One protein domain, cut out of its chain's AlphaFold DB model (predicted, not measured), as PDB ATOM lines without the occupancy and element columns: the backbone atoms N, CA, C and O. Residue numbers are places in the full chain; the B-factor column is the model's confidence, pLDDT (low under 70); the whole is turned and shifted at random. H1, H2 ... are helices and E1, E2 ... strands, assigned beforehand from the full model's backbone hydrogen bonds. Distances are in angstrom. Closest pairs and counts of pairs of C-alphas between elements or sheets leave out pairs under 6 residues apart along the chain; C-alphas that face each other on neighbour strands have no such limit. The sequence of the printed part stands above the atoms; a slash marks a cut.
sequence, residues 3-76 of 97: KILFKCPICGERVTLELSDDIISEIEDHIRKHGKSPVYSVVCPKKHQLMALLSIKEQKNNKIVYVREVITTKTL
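This is residues 3 to 76 of the 97 residues of an uncharacterized protein of Thorarchaeota archaeon (strain OWC) (UniProt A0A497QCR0). A long, strongly twisted sheet, the meander E3 E4 E5, has a short hairpin, E1 E2, partly face to face with it in a small sandwich, the strands crossed at 46 degrees. The one helix, H1, joins the two sheets along the chain and only grazes the long one. The printed part has 74 residues, with named elements in the order E1 E2 H1 E3 E4 E5; both sheets are antiparallel, and the class is mixed, helices and strands. The whole is compact, with a radius of gyration of the C-alphas of 13.0 A, yet elongated, spanning 39 by 23 by 18 A.

Find C-alpha 3 at (24.507, 34.185, -54.474), where E1, residues 3 to 7, begins. E2 is residues 14 to 19. H1, residues 21 to 34, runs 19.9 A from C-alpha 21 at (18.660, 27.041, -48.672). E3 is residues 39 to 43; E4, residues 49 to 59, is 30.6 A long. E5, residues 62 to 72, is 30.0 A long and ends at C-alpha 72, (34.824, 46.535, -41.657).

Look first at inner strand E4: in its hairpin with E3, N 40 and O 52 are 2.9 A apart, and in its hairpin with E5, N 57 and O 64 are 2.9 A apart. In the hairpin E1 and E2, N 4 and O 17 are 2.8 A apart. Between the sheets, the closest C-alphas of E1 and E5 are those of Ile 4 and Tyr 66, 6.4 A; E1 and E4 are apart. H1 grazes the long sheet with residues 24 to 31; its closest C-alphas with E4 are those of Glu 28 and Ile 56, 7.3 A. In H1 every O i to N i+4 pair is within hydrogen-bond range.

The C-alphas farthest apart, those of Lys 60 and Leu 76, are 44.2 A apart. The printed part has no cut and no long link. Mean pLDDT of the printed part is 88.1; look for values under 70 at residues 74 to 76.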
ATOM      1  N   LYS A   3      23.294  33.354 -54.405       91.12
ATOM      2  CA  LYS A   3      24.507  34.185 -54.474       91.12
ATOM      3  C   LYS A   3      24.164  35.647 -54.232       91.12
ATOM      4  O   LYS A   3      23.354  36.217 -54.961       91.12
ATOM      5  N   ILE A   4      24.817  36.257 -53.249       91.62
ATOM      6  CA  ILE A   4      24.690  37.681 -52.945       91.62
ATOM      7  C   ILE A   4      26.010  38.367 -53.285       91.62
ATOM      8  O   ILE A   4      27.077  37.951 -52.836       91.62
ATOM      9  N   LEU A   5      25.930  39.423 -54.093       93.12
ATOM     10  CA  LEU A   5      27.084  40.196 -54.539       93.12
ATOM     11  C   LEU A   5      27.104  41.554 -53.847       93.12
ATOM     12  O   LEU A   5      26.105  42.272 -53.841       93.12
ATOM     13  N   PHE A   6      28.260  41.932 -53.319       92.94
ATOM     14  CA  PHE A   6      28.492  43.261 -52.760       92.94
ATOM     15  C   PHE A   6      29.943  43.692 -52.977       92.94
ATOM     16  O   PHE A   6      30.781  42.908 -53.421       92.94
ATOM     17  N   LYS A   7      30.248  44.965 -52.715       93.38
ATOM     18  CA  LYS A   7      31.614  45.493 -52.827       93.38
ATOM     19  C   LYS A   7      32.281  45.518 -51.461       93.38
ATOM     20  O   LYS A   7      31.666  45.919 -50.477       93.38
ATOM     21  N   CYS A   8      33.556  45.148 -51.418       92.31
ATOM     22  CA  CYS A   8      34.398  45.398 -50.264       92.31
ATOM     23  C   CYS A   8      34.562  46.919 -50.100       92.31
ATOM     24  O   CYS A   8      35.104  47.558 -51.003       92.31
ATOM     25  N   PRO A   9      34.153  47.511 -48.970       91.12
ATOM     26  CA  PRO A   9      34.290  48.953 -48.754       91.12
ATOM     27  C   PRO A   9      35.753  49.410 -48.595       91.12
ATOM     28  O   PRO A   9      36.017  50.599 -48.706       91.12
ATOM     29  N   ILE A  10      36.707  48.493 -48.364       90.75
ATOM     30  CA  ILE A  10      38.137  48.825 -48.221       90.75
ATOM     31  C   ILE A  10      38.839  48.924 -49.580       90.75
ATOM     32  O   ILE A  10      39.557  49.883 -49.833       90.75
ATOM     33  N   CYS A  11      38.656  47.934 -50.459       92.06
ATOM     34  CA  CYS A  11      39.404  47.841 -51.720       92.06
ATOM     35  C   CYS A  11      38.536  47.889 -52.983       92.06
ATOM     36  O   CYS A  11      39.062  47.751 -54.081       92.06
ATOM     37  N   GLY A  12      37.213  48.018 -52.852       92.00
ATOM     38  CA  GLY A  12      36.270  48.094 -53.975       92.00
ATOM     39  C   GLY A  12      36.004  46.773 -54.712       92.00
ATOM     40  O   GLY A  12      35.074  46.713 -55.517       92.00
ATOM     41  N   GLU A  13      36.775  45.721 -54.425       93.06
ATOM     42  CA  GLU A  13      36.630  44.386 -55.023       93.06
ATOM     43  C   GLU A  13      35.256  43.771 -54.770       93.06
ATOM     44  O   GLU A  13      34.647  43.975 -53.714       93.06
ATOM     45  N   ARG A  14      34.779  42.976 -55.732       94.75
ATOM     46  CA  ARG A  14      33.502  42.269 -55.597       94.75
ATOM     47  C   ARG A  14      33.666  41.066 -54.673       94.75
ATOM     48  O   ARG A  14      34.614  40.297 -54.790       94.75
ATOM     49  N   VAL A  15      32.712  40.908 -53.766       94.38
ATOM     50  CA  VAL A  15      32.609  39.786 -52.837       94.38
ATOM     51  C   VAL A  15      31.344  39.011 -53.174       94.38
ATOM     52  O   VAL A  15      30.280  39.609 -53.353       94.38
ATOM     53  N   THR A  16      31.477  37.690 -53.259       93.75
ATOM     54  CA  THR A  16      30.365  36.763 -53.474       93.75
ATOM     55  C   THR A  16      30.133  35.994 -52.186       93.75
ATOM     56  O   THR A  16      31.024  35.286 -51.724       93.75
ATOM     57  N   LEU A  17      28.942  36.139 -51.612       90.88
ATOM     58  CA  LEU A  17      28.473  35.329 -50.496       90.88
ATOM     59  C   LEU A  17      27.507  34.277 -51.038       90.88
ATOM     60  O   LEU A  17      26.483  34.621 -51.629       90.88
ATOM     61  N   GLU A  18      27.852  33.009 -50.858       90.88
ATOM     62  CA  GLU A  18      27.023  31.881 -51.271       90.88
ATOM     63  C   GLU A  18      26.320  31.295 -50.048       90.88
ATOM     64  O   GLU A  18      26.970  30.916 -49.077       90.88
ATOM     65  N   LEU A  19      24.990  31.244 -50.093       89.00
ATOM     66  CA  LEU A  19      24.148  30.711 -49.026       89.00
ATOM     67  C   LEU A  19      23.390  29.484 -49.543       89.00
ATOM     68  O   LEU A  19      22.851  29.490 -50.656       89.00
ATOM     69  N   SER A  20      23.354  28.416 -48.749       89.44
ATOM     70  CA  SER A  20      22.457  27.286 -48.993       89.44
ATOM     71  C   SER A  20      21.031  27.632 -48.562       89.44
ATOM     72  O   SER A  20      20.798  28.612 -47.854       89.44
ATOM     73  N   ASP A  21      20.071  26.823 -48.997       88.00
ATOM     74  CA  ASP A  21      18.660  27.041 -48.672       88.00
ATOM     75  C   ASP A  21      18.378  26.763 -47.177       88.00
ATOM     76  O   ASP A  21      17.557  27.447 -46.562       88.00
ATOM     77  N   ASP A  22      19.150  25.860 -46.557       89.19
ATOM     78  CA  ASP A  22      19.149  25.632 -45.104       89.19
ATOM     79  C   ASP A  22      19.585  26.887 -44.334       89.19
ATOM     80  O   ASP A  22      18.884  27.342 -43.433       89.19
ATOM     81  N   ILE A  23      20.691  27.521 -44.751       88.06
ATOM     82  CA  ILE A  23      21.191  28.751 -44.116       88.06
ATOM     83  C   ILE A  23      20.171  29.889 -44.250       88.06
ATOM     84  O   ILE A  23      19.997  30.687 -43.330       88.06
ATOM     85  N   ILE A  24      19.465  29.978 -45.380       87.81
ATOM     86  CA  ILE A  24      18.401  30.975 -45.563       87.81
ATOM     87  C   ILE A  24      17.264  30.745 -44.568       87.81
ATOM     88  O   ILE A  24      16.773  31.704 -43.970       87.81
ATOM     89  N   SER A  25      16.883  29.485 -44.364       89.81
ATOM     90  CA  SER A  25      15.847  29.105 -43.405       89.81
ATOM     91  C   SER A  25      16.269  29.429 -41.966       89.81
ATOM     92  O   SER A  25      15.466  29.953 -41.197       89.81
ATOM     93  N   GLU A  26      17.542  29.220 -41.614       90.00
ATOM     94  CA  GLU A  26      18.103  29.630 -40.319       90.00
ATOM     95  C   GLU A  26      18.125  31.154 -40.138       90.00
ATOM     96  O   GLU A  26      17.789  31.652 -39.064       90.00
ATOM     97  N   ILE A  27      18.488  31.916 -41.176       88.62
ATOM     98  CA  ILE A  27      18.454  33.388 -41.142       88.62
ATOM     99  C   ILE A  27      17.024  33.873 -40.896       88.62
ATOM    100  O   ILE A  27      16.812  34.788 -40.098       88.62
ATOM    101  N   GLU A  28      16.047  33.261 -41.562       89.56
ATOM    102  CA  GLU A  28      14.638  33.588 -41.369       89.56
ATOM    103  C   GLU A  28      14.186  33.297 -39.940       89.56
ATOM    104  O   GLU A  28      13.616  34.170 -39.280       89.56
ATOM    105  N   ASP A  29      14.467  32.094 -39.451       90.81
ATOM    106  CA  ASP A  29      14.110  31.680 -38.101       90.81
ATOM    107  C   ASP A  29      14.779  32.573 -37.045       90.81
ATOM    108  O   ASP A  29      14.124  33.007 -36.097       90.81
ATOM    109  N   HIS A  30      16.042  32.955 -37.254       88.62
ATOM    110  CA  HIS A  30      16.756  33.882 -36.380       88.62
ATOM    111  C   HIS A  30      16.087  35.263 -36.335       88.62
ATOM    112  O   HIS A  30      15.841  35.797 -35.250       88.62
ATOM    113  N   ILE A  31      15.742  35.832 -37.497       88.44
ATOM    114  CA  ILE A  31      15.049  37.126 -37.577       88.44
ATOM    115  C   ILE A  31      13.674  37.031 -36.910       88.44
ATOM    116  O   ILE A  31      13.304  37.925 -36.151       88.44
ATOM    117  N   ARG A  32      12.936  35.940 -37.137       89.31
ATOM    118  CA  ARG A  32      11.610  35.719 -36.552       89.31
ATOM    119  C   ARG A  32      11.665  35.571 -35.030       89.31
ATOM    120  O   ARG A  32      10.820  36.138 -34.343       89.31
ATOM    121  N   LYS A  33      12.633  34.816 -34.503       92.88
ATOM    122  CA  LYS A  33      12.777  34.546 -33.062       92.88
ATOM    123  C   LYS A  33      13.332  35.735 -32.287       92.88
ATOM    124  O   LYS A  33      12.885  35.992 -31.174       92.88
ATOM    125  N   HIS A  34      14.306  36.444 -32.853       90.69
ATOM    126  CA  HIS A  34      15.055  37.473 -32.128       90.69
ATOM    127  C   HIS A  34      14.732  38.904 -32.567       90.69
ATOM    128  O   HIS A  34      15.202  39.848 -31.932       90.69
ATOM    129  N   GLY A  35      13.972  39.088 -33.652       87.56
ATOM    130  CA  GLY A  35      13.672  40.404 -34.225       87.56
ATOM    131  C   GLY A  35      14.909  41.138 -34.754       87.56
ATOM    132  O   GLY A  35      14.870  42.354 -34.935       87.56
ATOM    133  N   LYS A  36      16.030  40.431 -34.956       87.94
ATOM    134  CA  LYS A  36      17.335  41.005 -35.309       87.94
ATOM    135  C   LYS A  36      17.918  40.330 -36.544       87.94
ATOM    136  O   LYS A  36      17.827  39.120 -36.711       87.94
ATOM    137  N   SER A  37      18.552  41.139 -37.386       89.88
ATOM    138  CA  SER A  37      19.313  40.687 -38.551       89.88
ATOM    139  C   SER A  37      20.610  39.988 -38.123       89.88
ATOM    140  O   SER A  37      21.385  40.594 -37.377       89.88
ATOM    141  N   PRO A  38      20.892  38.758 -38.592       91.44
ATOM    142  CA  PRO A  38      22.147  38.082 -38.291       91.44
ATOM    143  C   PRO A  38      23.317  38.707 -39.057       91.44
ATOM    144  O   PRO A  38      23.156  39.274 -40.144       91.44
ATOM    145  N   VAL A  39      24.515  38.569 -38.491       91.12
ATOM    146  CA  VAL A  39      25.766  39.077 -39.064       91.12
ATOM    147  C   VAL A  39      26.671  37.915 -39.444       91.12
ATOM    148  O   VAL A  39      26.909  37.022 -38.637       91.12
ATOM    149  N   TYR A  40      27.203  37.952 -40.662       90.19
ATOM    150  CA  TYR A  40      28.093  36.931 -41.204       90.19
ATOM    151  C   TYR A  40      29.500  37.484 -41.404       90.19
ATOM    152  O   TYR A  40      29.677  38.554 -41.984       90.19
ATOM    153  N   SER A  41      30.507  36.735 -40.962       89.81
ATOM    154  CA  SER A  41      31.905  37.044 -41.268       89.81
ATOM    155  C   SER A  41      32.237  36.577 -42.683       89.81
ATOM    156  O   SER A  41      32.047  35.408 -43.018       89.81
ATOM    157  N   VAL A  42      32.742  37.485 -43.514       90.94
ATOM    158  CA  VAL A  42      33.117  37.225 -44.906       90.94
ATOM    159  C   VAL A  42      34.502  37.805 -45.160       90.94
ATOM    160  O   VAL A  42      34.819  38.909 -44.724       90.94
ATOM    161  N   VAL A  43      35.338  37.079 -45.894       90.75
ATOM    162  CA  VAL A  43      36.666  37.555 -46.290       90.75
ATOM    163  C   VAL A  43      36.636  37.918 -47.768       90.75
ATOM    164  O   VAL A  43      36.227  37.112 -48.602       90.75
ATOM    165  N   CYS A  44      37.045  39.140 -48.111       91.75
ATOM    166  CA  CYS A  44      37.105  39.548 -49.516       91.75
ATOM    167  C   CYS A  44      38.304  38.907 -50.247       91.75
ATOM    168  O   CYS A  44      39.252  38.464 -49.596       91.75
ATOM    169  N   PRO A  45      38.355  38.934 -51.594       91.62
ATOM    170  CA  PRO A  45      39.482  38.382 -52.359       91.62
ATOM    171  C   PRO A  45      40.858  38.972 -51.997       91.62
ATOM    172  O   PRO A  45      41.882  38.308 -52.129       91.62
ATOM    173  N   LYS A  46      40.895  40.214 -51.494       91.38
ATOM    174  CA  LYS A  46      42.110  40.894 -51.002       91.38
ATOM    175  C   LYS A  46      42.396  40.636 -49.514       91.38
ATOM    176  O   LYS A  46      43.227  41.325 -48.937       91.38
ATOM    177  N   LYS A  47      41.737  39.644 -48.904       91.12
ATOM    178  CA  LYS A  47      41.909  39.207 -47.505       91.12
ATOM    179  C   LYS A  47      41.481  40.216 -46.431       91.12
ATOM    180  O   LYS A  47      41.897  40.095 -45.283       91.12
ATOM    181  N   HIS A  48      40.620  41.179 -46.755       90.19
ATOM    182  CA  HIS A  48      40.001  42.027 -45.734       90.19
ATOM    183  C   HIS A  48      38.879  41.270 -45.018       90.19
ATOM    184  O   HIS A  48      38.035  40.662 -45.681       90.19
ATOM    185  N   GLN A  49      38.856  41.339 -43.686       91.94
ATOM    186  CA  GLN A  49      37.765  40.814 -42.865       91.94
ATOM    187  C   GLN A  49      36.576  41.781 -42.887       91.94
ATOM    188  O   GLN A  49      36.716  42.972 -42.601       91.94
ATOM    189  N   LEU A  50      35.413  41.258 -43.268       91.56
ATOM    190  CA  LEU A  50      34.160  41.988 -43.403       91.56
ATOM    191  C   LEU A  50      33.082  41.304 -42.567       91.56
ATOM    192  O   LEU A  50      33.052  40.084 -42.442       91.56
ATOM    193  N   MET A  51      32.155  42.098 -42.053       92.62
ATOM    194  CA  MET A  51      30.951  41.628 -41.384       92.62
ATOM    195  C   MET A  51      29.746  42.084 -42.205       92.62
ATOM    196  O   MET A  51      29.507  43.279 -42.356       92.62
ATOM    197  N   ALA A  52      29.014  41.137 -42.781       93.00
ATOM    198  CA  ALA A  52      27.842  41.388 -43.606       93.00
ATOM    199  C   ALA A  52      26.568  41.204 -42.772       93.00
ATOM    200  O   ALA A  52      26.282  40.103 -42.302       93.00
ATOM    201  N   LEU A  53      25.801  42.279 -42.599       93.44
ATOM    202  CA  LEU A  53      24.492  42.240 -41.958       93.44
ATOM    203  C   LEU A  53      23.452  41.779 -42.983       93.44
ATOM    204  O   LEU A  53      23.244  42.451 -43.998       93.44
ATOM    205  N   LEU A  54      22.799  40.645 -42.730       92.19
ATOM    206  CA  LEU A  54      21.820  40.066 -43.649       92.19
ATOM    207  C   LEU A  54      20.393  40.476 -43.284       92.19
ATOM    208  O   LEU A  54      20.029  40.594 -42.116       92.19
ATOM    209  N   SER A  55      19.561  40.679 -44.299       91.31
ATOM    210  CA  SER A  55      18.142  40.980 -44.129       91.31
ATOM    211  C   SER A  55      17.315  40.238 -45.167       91.31
ATOM    212  O   SER A  55      17.815  39.866 -46.228       91.31
ATOM    213  N   ILE A  56      16.038  40.037 -44.856       90.00
ATOM    214  CA  ILE A  56      15.072  39.405 -45.750       90.00
ATOM    215  C   ILE A  56      14.103  40.470 -46.244       90.00
ATOM    216  O   ILE A  56      13.640  41.311 -45.473       90.00
ATOM    217  N   LYS A  57      13.805  40.440 -47.541       88.81
ATOM    218  CA  LYS A  57      12.722  41.211 -48.147       88.81
ATOM    219  C   LYS A  57      11.755  40.261 -48.838       88.81
ATOM    220  O   LYS A  57      12.179  39.387 -49.588       88.81
ATOM    221  N   GLU A  58      10.463  40.466 -48.620       86.25
ATOM    222  CA  GLU A  58       9.418  39.769 -49.364       86.25
ATOM    223  C   GLU A  58       9.154  40.488 -50.692       86.25
ATOM    224  O   GLU A  58       8.925  41.699 -50.743       86.25
ATOM    225  N   GLN A  59       9.205  39.743 -51.794       84.06
ATOM    226  CA  GLN A  59       8.893  40.227 -53.131       84.06
ATOM    227  C   GLN A  59       8.058  39.178 -53.869       84.06
ATOM    228  O   GLN A  59       8.562  38.117 -54.222       84.06
ATOM    229  N   LYS A  60       6.783  39.492 -54.145       78.06
ATOM    230  CA  LYS A  60       5.864  38.642 -54.932       78.06
ATOM    231  C   LYS A  60       5.851  37.172 -54.464       78.06
ATOM    232  O   LYS A  60       6.111  36.275 -55.257       78.06
ATOM    233  N   ASN A  61       5.588  36.943 -53.176       78.44
ATOM    234  CA  ASN A  61       5.622  35.631 -52.507       78.44
ATOM    235  C   ASN A  61       6.992  34.932 -52.427       78.44
ATOM    236  O   ASN A  61       7.069  33.855 -51.844       78.44
ATOM    237  N   ASN A  62       8.073  35.538 -52.923       80.12
ATOM    238  CA  ASN A  62       9.426  35.034 -52.714       80.12
ATOM    239  C   ASN A  62      10.153  35.861 -51.656       80.12
ATOM    240  O   ASN A  62      10.113  37.094 -51.658       80.12
ATOM    241  N   LYS A  63      10.854  35.172 -50.758       79.75
ATOM    242  CA  LYS A  63      11.754  35.794 -49.786       79.75
ATOM    243  C   LYS A  63      13.135  35.904 -50.408       79.75
ATOM    244  O   LYS A  63      13.676  34.924 -50.909       79.75
ATOM    245  N   ILE A  64      13.698  37.104 -50.379       87.44
ATOM    246  CA  ILE A  64      15.024  37.384 -50.918       87.44
ATOM    247  C   ILE A  64      15.917  37.819 -49.763       87.44
ATOM    248  O   ILE A  64      15.658  38.841 -49.123       87.44
ATOM    249  N   VAL A  65      16.975  37.050 -49.516       89.62
ATOM    250  CA  VAL A  65      18.050  37.443 -48.601       89.62
ATOM    251  C   VAL A  65      18.989  38.398 -49.326       89.62
ATOM    252  O   VAL A  65      19.406  38.139 -50.455       89.62
ATOM    253  N   TYR A  66      19.343  39.498 -48.675       91.44
ATOM    254  CA  TYR A  66      20.299  40.467 -49.197       91.44
ATOM    255  C   TYR A  66      21.206  40.994 -48.084       91.44
ATOM    256  O   TYR A  66      20.877  40.938 -46.898       91.44
ATOM    257  N   VAL A  67      22.363  41.525 -48.480       93.12
ATOM    258  CA  VAL A  67      23.268  42.228 -47.567       93.12
ATOM    259  C   VAL A  67      22.737  43.644 -47.380       93.12
ATOM    260  O   VAL A  67      22.700  44.427 -48.328       93.12
ATOM    261  N   ARG A  68      22.303  43.959 -46.160       92.44
ATOM    262  CA  ARG A  68      21.821  45.291 -45.785       92.44
ATOM    263  C   ARG A  68      22.988  46.258 -45.626       92.44
ATOM    264  O   ARG A  68      22.948  47.351 -46.177       92.44
ATOM    265  N   GLU A  69      24.013  45.838 -44.891       90.88
ATOM    266  CA  GLU A  69      25.189  46.647 -44.568       90.88
ATOM    267  C   GLU A  69      26.446  45.776 -44.509       90.88
ATOM    268  O   GLU A  69      26.383  44.585 -44.199       90.88
ATOM    269  N   VAL A  70      27.597  46.384 -44.806       91.94
ATOM    270  CA  VAL A  70      28.914  45.746 -44.715       91.94
ATOM    271  C   VAL A  70      29.780  46.579 -43.790       91.94
ATOM    272  O   VAL A  70      30.090  47.732 -44.085       91.94
ATOM    273  N   ILE A  71      30.180  45.980 -42.679       89.94
ATOM    274  CA  ILE A  71      30.998  46.600 -41.645       89.94
ATOM    275  C   ILE A  71      32.420  46.057 -41.785       89.94
ATOM    276  O   ILE A  71      32.629  44.866 -42.015       89.94
ATOM    277  N   THR A  72      33.416  46.930 -41.667       86.38
ATOM    278  CA  THR A  72      34.824  46.535 -41.657       86.38
ATOM    279  C   THR A  72      35.323  46.476 -40.229       86.38
ATOM    280  O   THR A  72      35.161  47.419 -39.453       86.38
ATOM    281  N   THR A  73      35.980  45.382 -39.869       72.38
ATOM    282  CA  THR A  73      36.777  45.362 -38.648       72.38
ATOM    283  C   THR A  73      38.047  46.150 -38.948       72.38
ATOM    284  O   THR A  73      38.863  45.711 -39.761       72.38
ATOM    285  N   LYS A  74      38.223  47.334 -38.348       61.12
ATOM    286  CA  LYS A  74      39.540  47.981 -38.353       61.12
ATOM    287  C   LYS A  74      40.506  47.003 -37.692       61.12
ATOM    288  O   LYS A  74      40.402  46.755 -36.495       61.12
ATOM    289  N   THR A  75      41.431  46.440 -38.461       47.28
ATOM    290  CA  THR A  75      42.619  45.817 -37.895       47.28
ATOM    291  C   THR A  75      43.348  46.904 -37.112       47.28
ATOM    292  O   THR A  75      43.915  47.833 -37.688       47.28
ATOM    293  N   LEU A  76      43.270  46.828 -35.782       41.56
ATOM    294  CA  LEU A  76      44.187  47.507 -34.874       41.56
ATOM    295  C   LEU A  76      45.594  47.008 -35.220       41.56
ATOM    296  O   LEU A  76      46.028  45.958 -34.753       41.56
TER     297      LEU A  76